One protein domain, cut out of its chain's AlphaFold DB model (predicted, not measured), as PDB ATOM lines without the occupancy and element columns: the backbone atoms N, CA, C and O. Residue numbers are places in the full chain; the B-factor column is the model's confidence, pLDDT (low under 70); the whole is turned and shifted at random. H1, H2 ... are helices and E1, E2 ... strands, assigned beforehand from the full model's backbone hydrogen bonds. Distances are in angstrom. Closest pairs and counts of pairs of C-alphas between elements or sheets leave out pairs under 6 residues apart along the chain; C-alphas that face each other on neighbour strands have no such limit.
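This is residues 5 to 56 of the 87 residues of an uncharacterized protein of Pigmentiphaga sp. NML080357 (UniProt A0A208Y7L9). What does the model look like at first sight? Two short parallel strands side by side, E1 and E2, have the longer helix H1 packed along them, folding back from the end of E1 to the start of E2; H3 packs steeply on the first residues of H1, and the small helix H2 sits off at one end of the domain, touching no helix. What are the parts, and how large is it? The printed part has 52 residues with three named helices and two named strands, in the order E1, H1, E2, H2, H3; the sheet's order is E1 = E2, all parallel, and the class is mixed, helices and strands. It is compact, with a radius of gyration of the C-alphas of 10.5 A, and spans 30 by 21 by 14 A.

How do the strands pair? E1, residues 5 to 8, and E2, residues 30 to 34, are parallel neighbours at 32 degrees. N 6 and O 31 are 2.9 A apart and N 8 and O 33 are 2.8 A apart, both within hydrogen-bond range. Where is the helix between them? E1, H1, residues 12 to 25, and E2 form a strand-helix-strand unit, two parallel neighbour strands with a helix between, and its crossover is right-handed. The closest C-alphas of E1 and H1 are those of Val 8 and Ser 14, 5.0 A apart, and those of H1 and E2 are Ile 22 and Ile 30, 6.8 A apart. How do the other helices stand? H3, residues 47 to 54, touches H1 at residues 12 to 16 of H1 alone, at a steep tilt of 54 degrees, opposite ways; the closest C-alphas, of Lys 12 and Ser 54, are 4.4 A apart. H2, residues 39 to 44, is apart from H1 and E1, and H2 and H3 meet only through their link. What of the helices' backbones? In H1, H2 and H3 every O i to N i+4 pair is within hydrogen-bond range.

Where do the strands run? E1 begins at C-alpha 5, (102.395, 147.463, 161.174), and is 9.8 A long; E2 is 12.8 A long from C-alpha 30 to C-alpha 34. Where do the helices run? H1 is 20.2 A long and begins at C-alpha 12, (85.256, 148.423, 163.722). H2 is 8.6 A long, and H3, 10.5 A long, ends at C-alpha 54, (84.074, 152.437, 162.235).

What are the limits of the domain? The C-alphas of Arg 24 and Asp 40, the two farthest apart, are 30.6 A from each other. Is the printed part continuous? It has no cut, and the four links between its elements are tight. Where is confidence low? Mean pLDDT of the printed part is 75.8, with residues 36 to 46 and residue 54 under 70.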
ATOM      1  N   VAL A   5     103.309 147.832 162.256       87.25
ATOM      2  CA  VAL A   5     102.395 147.463 161.174       87.25
ATOM      3  C   VAL A   5     101.065 147.035 161.782       87.25
ATOM      4  O   VAL A   5     101.041 146.202 162.686       87.25
ATOM      5  N   VAL A   6      99.964 147.610 161.304       84.69
ATOM      6  CA  VAL A   6      98.606 147.291 161.763       84.69
ATOM      7  C   VAL A   6      97.779 146.833 160.569       84.69
ATOM      8  O   VAL A   6      97.621 147.579 159.604       84.69
ATOM      9  N   SER A   7      97.246 145.614 160.646       83.81
ATOM     10  CA  SER A   7      96.273 145.104 159.676       83.81
ATOM     11  C   SER A   7      94.883 145.659 159.986       83.81
ATOM     12  O   SER A   7      94.425 145.586 161.128       83.81
ATOM     13  N   VAL A   8      94.201 146.198 158.978       82.19
ATOM     14  CA  VAL A   8      92.880 146.822 159.094       82.19
ATOM     15  C   VAL A   8      91.926 146.169 158.100       82.19
ATOM     16  O   VAL A   8      92.030 146.382 156.902       82.19
ATOM     17  N   SER A   9      90.967 145.383 158.580       74.12
ATOM     18  CA  SER A   9      90.025 144.643 157.722       74.12
ATOM     19  C   SER A   9      88.803 145.466 157.288       74.12
ATOM     20  O   SER A   9      87.785 144.929 156.868       74.12
ATOM     21  N   GLY A  10      88.824 146.783 157.516       70.19
ATOM     22  CA  GLY A  10      87.651 147.651 157.358       70.19
ATOM     23  C   GLY A  10      86.599 147.508 158.468       70.19
ATOM     24  O   GLY A  10      85.700 148.335 158.550       70.19
ATOM     25  N   GLY A  11      86.724 146.521 159.364       71.19
ATOM     26  CA  GLY A  11      85.849 146.339 160.525       71.19
ATOM     27  C   GLY A  11      86.168 147.269 161.705       71.19
ATOM     28  O   GLY A  11      87.303 147.727 161.873       71.19
ATOM     29  N   LYS A  12      85.176 147.482 162.587       73.56
ATOM     30  CA  LYS A  12      85.256 148.423 163.722       73.56
ATOM     31  C   LYS A  12      86.434 148.185 164.671       73.56
ATOM     32  O   LYS A  12      87.155 149.123 165.000       73.56
ATOM     33  N   GLY A  13      86.658 146.932 165.072       74.62
ATOM     34  CA  GLY A  13      87.735 146.581 166.004       74.62
ATOM     35  C   GLY A  13      89.124 146.919 165.455       74.62
ATOM     36  O   GLY A  13      89.907 147.587 166.120       74.62
ATOM     37  N   SER A  14      89.396 146.548 164.202       78.62
ATOM     38  CA  SER A  14      90.703 146.786 163.572       78.62
ATOM     39  C   SER A  14      91.013 148.277 163.355       78.62
ATOM     40  O   SER A  14      92.154 148.714 163.517       78.62
ATOM     41  N   ALA A  15      89.988 149.090 163.073       79.50
ATOM     42  CA  ALA A  15      90.122 150.543 162.978       79.50
ATOM     43  C   ALA A  15      90.400 151.192 164.347       79.50
ATOM     44  O   ALA A  15      91.218 152.111 164.437       79.50
ATOM     45  N   ALA A  16      89.785 150.687 165.423       81.44
ATOM     46  CA  ALA A  16      90.088 151.122 166.785       81.44
ATOM     47  C   ALA A  16      91.538 150.786 167.177       81.44
ATOM     48  O   ALA A  16      92.237 151.634 167.733       81.44
ATOM     49  N   THR A  17      92.036 149.601 166.809       83.19
ATOM     50  CA  THR A  17      93.443 149.222 167.020       83.19
ATOM     51  C   THR A  17      94.405 150.173 166.305       83.19
ATOM     52  O   THR A  17      95.398 150.599 166.896       83.19
ATOM     53  N   LEU A  18      94.096 150.573 165.065       84.25
ATOM     54  CA  LEU A  18      94.890 151.563 164.336       84.25
ATOM     55  C   LEU A  18      94.915 152.919 165.060       84.25
ATOM     56  O   LEU A  18      95.979 153.523 165.200       84.25
ATOM     57  N   LEU A  19      93.766 153.395 165.546       83.12
ATOM     58  CA  LEU A  19      93.679 154.650 166.299       83.12
ATOM     59  C   LEU A  19      94.498 154.606 167.593       83.12
ATOM     60  O   LEU A  19      95.252 155.541 167.866       83.12
ATOM     61  N   MET A  20      94.405 153.510 168.347       84.88
ATOM     62  CA  MET A  20      95.188 153.311 169.569       84.88
ATOM     63  C   MET A  20      96.686 153.290 169.283       84.88
ATOM     64  O   MET A  20      97.466 153.927 169.994       84.88
ATOM     65  N   ALA A  21      97.098 152.611 168.211       84.44
ATOM     66  CA  ALA A  21      98.491 152.590 167.804       84.44
ATOM     67  C   ALA A  21      98.980 154.013 167.475       84.44
ATOM     68  O   ALA A  21     100.026 154.425 167.977       84.44
ATOM     69  N   ILE A  22      98.207 154.794 166.705       86.62
ATOM     70  CA  ILE A  22      98.543 156.185 166.338       86.62
ATOM     71  C   ILE A  22      98.666 157.074 167.570       86.62
ATOM     72  O   ILE A  22      99.632 157.833 167.659       86.62
ATOM     73  N   ALA A  23      97.738 156.962 168.519       87.31
ATOM     74  CA  ALA A  23      97.784 157.718 169.766       87.31
ATOM     75  C   ALA A  23      99.030 157.380 170.602       87.31
ATOM     76  O   ALA A  23      99.619 158.265 171.216       87.31
ATOM     77  N   ARG A  24      99.464 156.113 170.596       86.12
ATOM     78  CA  ARG A  24     100.575 155.637 171.430       86.12
ATOM     79  C   ARG A  24     101.955 155.869 170.818       86.12
ATOM     80  O   ARG A  24     102.890 156.216 171.533       86.12
ATOM     81  N   PHE A  25     102.102 155.670 169.510       87.06
ATOM     82  CA  PHE A  25     103.409 155.674 168.840       87.06
ATOM     83  C   PHE A  25     103.611 156.841 167.880       87.06
ATOM     84  O   PHE A  25     104.741 157.058 167.436       87.06
ATOM     85  N   GLY A  26     102.570 157.617 167.585       84.94
ATOM     86  CA  GLY A  26     102.623 158.709 166.624       84.94
ATOM     87  C   GLY A  26     102.576 158.222 165.175       84.94
ATOM     88  O   GLY A  26     103.084 157.163 164.807       84.94
ATOM     89  N   ARG A  27     101.964 159.040 164.318       83.50
ATOM     90  CA  ARG A  27     101.615 158.675 162.937       83.50
ATOM     91  C   ARG A  27     102.821 158.347 162.044       83.50
ATOM     92  O   ARG A  27     102.691 157.551 161.127       83.50
ATOM     93  N   ALA A  28     103.991 158.914 162.339       86.62
ATOM     94  CA  ALA A  28     105.216 158.725 161.558       86.62
ATOM     95  C   ALA A  28     105.831 157.316 161.678       86.62
ATOM     96  O   ALA A  28     106.703 156.959 160.892       86.62
ATOM     97  N   ARG A  29     105.409 156.521 162.670       85.75
ATOM     98  CA  ARG A  29     105.958 155.180 162.944       85.75
ATOM     99  C   ARG A  29     104.960 154.057 162.683       85.75
ATOM    100  O   ARG A  29     105.191 152.936 163.128       85.75
ATOM    101  N   ILE A  30     103.855 154.344 161.995       89.00
ATOM    102  CA  ILE A  30     102.769 153.385 161.792       89.00
ATOM    103  C   ILE A  30     102.503 153.175 160.319       89.00
ATOM    104  O   ILE A  30     102.315 154.126 159.565       89.00
ATOM    105  N   VAL A  31     102.424 151.904 159.950       86.88
ATOM    106  CA  VAL A  31     102.049 151.446 158.620       86.88
ATOM    107  C   VAL A  31     100.736 150.687 158.754       86.88
ATOM    108  O   VAL A  31     100.681 149.631 159.377       86.88
ATOM    109  N   ALA A  32      99.662 151.242 158.200       84.81
ATOM    110  CA  ALA A  32      98.372 150.566 158.143       84.81
ATOM    111  C   ALA A  32      98.260 149.803 156.820       84.81
ATOM    112  O   ALA A  32      98.415 150.403 155.757       84.81
ATOM    113  N   ILE A  33      97.973 148.505 156.886       84.38
ATOM    114  CA  ILE A  33      97.705 147.658 155.721       84.38
ATOM    115  C   ILE A  33      96.233 147.290 155.766       84.38
ATOM    116  O   ILE A  33      95.775 146.761 156.776       84.38
ATOM    117  N   PHE A  34      95.493 147.572 154.699       77.56
ATOM    118  CA  PHE A  34      94.098 147.172 154.628       77.56
ATOM    119  C   PHE A  34      93.948 145.834 153.911       77.56
ATOM    120  O   PHE A  34      94.337 145.706 152.752       77.56
ATOM    121  N   CYS A  35      93.373 144.863 154.611       70.06
ATOM    122  CA  CYS A  35      92.982 143.579 154.043       70.06
ATOM    123  C   CYS A  35      91.491 143.665 153.696       70.06
ATOM    124  O   CYS A  35      90.719 144.206 154.483       70.06
ATOM    125  N   ASP A  36      91.092 143.166 152.530       64.00
ATOM    126  CA  ASP A  36      89.686 143.016 152.107       64.00
ATOM    127  C   ASP A  36      88.941 144.270 151.621       64.00
ATOM    128  O   ASP A  36      87.711 144.286 151.588       64.00
ATOM    129  N   ILE A  37      89.647 145.309 151.171       61.94
ATOM    130  CA  ILE A  37      89.012 146.361 150.366       61.94
ATOM    131  C   ILE A  37      89.426 146.222 148.913       61.94
ATOM    132  O   ILE A  37      90.611 146.314 148.588       61.94
ATOM    133  N   ASP A  38      88.434 146.076 148.036       62.53
ATOM    134  CA  ASP A  38      88.629 146.289 146.610       62.53
ATOM    135  C   ASP A  38      89.308 147.645 146.397       62.53
ATOM    136  O   ASP A  38      88.950 148.648 147.026       62.53
ATOM    137  N   SER A  39      90.300 147.685 145.508       61.19
ATOM    138  CA  SER A  39      91.085 148.898 145.240       61.19
ATOM    139  C   SER A  39      90.210 150.106 144.864       61.19
ATOM    140  O   SER A  39      90.508 151.230 145.268       61.19
ATOM    141  N   ASP A  40      89.074 149.867 144.203       61.44
ATOM    142  CA  ASP A  40      88.044 150.868 143.907       61.44
ATOM    143  C   ASP A  40      87.360 151.436 145.159       61.44
ATOM    144  O   ASP A  40      87.060 152.633 145.229       61.44
ATOM    145  N   ILE A  41      87.112 150.600 146.172       58.97
ATOM    146  CA  ILE A  41      86.521 151.029 147.441       58.97
ATOM    147  C   ILE A  41      87.559 151.799 148.252       58.97
ATOM    148  O   ILE A  41      87.211 152.838 148.796       58.97
ATOM    149  N   PHE A  42      88.826 151.373 148.288       59.62
ATOM    150  CA  PHE A  42      89.892 152.139 148.948       59.62
ATOM    151  C   PHE A  42      90.123 153.506 148.288       59.62
ATOM    152  O   PHE A  42      90.246 154.516 148.980       59.62
ATOM    153  N   ALA A  43      90.111 153.564 146.952       61.00
ATOM    154  CA  ALA A  43      90.273 154.807 146.203       61.00
ATOM    155  C   ALA A  43      89.116 155.794 146.443       61.00
ATOM    156  O   ALA A  43      89.322 157.007 146.498       61.00
ATOM    157  N   ARG A  44      87.888 155.289 146.622       60.19
ATOM    158  CA  ARG A  44      86.705 156.111 146.942       60.19
ATOM    159  C   ARG A  44      86.578 156.414 148.439       60.19
ATOM    160  O   ARG A  44      86.076 157.480 148.817       60.19
ATOM    161  N   ASN A  45      87.056 155.504 149.284       58.84
ATOM    162  CA  ASN A  45      87.008 155.550 150.737       58.84
ATOM    163  C   ASN A  45      88.407 155.393 151.336       58.84
ATOM    164  O   ASN A  45      88.803 154.321 151.786       58.84
ATOM    165  N   ASN A  46      89.113 156.524 151.401       68.75
ATOM    166  CA  ASN A  46      90.363 156.678 152.138       68.75
ATOM    167  C   ASN A  46      90.279 156.060 153.545       68.75
ATOM    168  O   ASN A  46      89.209 156.018 154.156       68.75
ATOM    169  N   ILE A  47      91.440 155.731 154.117       70.06
ATOM    170  CA  ILE A  47      91.613 155.261 155.507       70.06
ATOM    171  C   ILE A  47      90.736 156.023 156.507       70.06
ATOM    172  O   ILE A  47      90.137 155.436 157.402       70.06
ATOM    173  N   TRP A  48      90.626 157.336 156.338       73.06
ATOM    174  CA  TRP A  48      89.830 158.188 157.208       73.06
ATOM    175  C   TRP A  48      88.332 157.932 157.131       73.06
ATOM    176  O   TRP A  48      87.681 157.931 158.167       73.06
ATOM    177  N   LYS A  49      87.795 157.628 155.948       73.31
ATOM    178  CA  LYS A  49      86.385 157.255 155.803       73.31
ATOM    179  C   LYS A  49      86.099 155.890 156.420       73.31
ATOM    180  O   LYS A  49      85.039 155.705 157.004       73.31
ATOM    181  N   ALA A  50      87.043 154.950 156.346       71.56
ATOM    182  CA  ALA A  50      86.928 153.676 157.056       71.56
ATOM    183  C   ALA A  50      86.950 153.882 158.583       71.56
ATOM    184  O   ALA A  50      86.152 153.287 159.306       71.56
ATOM    185  N   VAL A  51      87.804 154.787 159.074       73.38
ATOM    186  CA  VAL A  51      87.824 155.200 160.484       73.38
ATOM    187  C   VAL A  51      86.513 155.887 160.881       73.38
ATOM    188  O   VAL A  51      85.954 155.564 161.923       73.38
ATOM    189  N   GLU A  52      85.974 156.789 160.071       76.06
ATOM    190  CA  GLU A  52      84.685 157.434 160.341       76.06
ATOM    191  C   GLU A  52      83.537 156.424 160.356       76.06
ATOM    192  O   GLU A  52      82.756 156.403 161.307       76.06
ATOM    193  N   TRP A  53      83.483 155.522 159.372       71.25
ATOM    194  CA  TRP A  53      82.521 154.420 159.335       71.25
ATOM    195  C   TRP A  53      82.624 153.541 160.584       71.25
ATOM    196  O   TRP A  53      81.600 153.174 161.164       71.25
ATOM    197  N   SER A  54      83.847 153.274 161.056       67.81
ATOM    198  CA  SER A  54      84.074 152.437 162.235       67.81
ATOM    199  C   SER A  54      83.475 153.004 163.525       67.81
ATOM    200  O   SER A  54      83.153 152.249 164.440       67.81
ATOM    201  N   ARG A  55      83.291 154.328 163.586       71.62
ATOM    202  CA  ARG A  55      82.685 155.034 164.725       71.62
ATOM    203  C   ARG A  55      81.160 155.017 164.684       71.62
ATOM    204  O   ARG A  55      80.522 155.467 165.630       71.62
ATOM    205  N   THR A  56      80.563 154.543 163.592       72.69
ATOM    206  CA  THR A  56      79.108 154.479 163.464       72.69
ATOM    207  C   THR A  56      78.544 153.225 164.137       72.69
ATOM    208  O   THR A  56      79.152 152.154 164.148       72.69
TER     209      THR A  56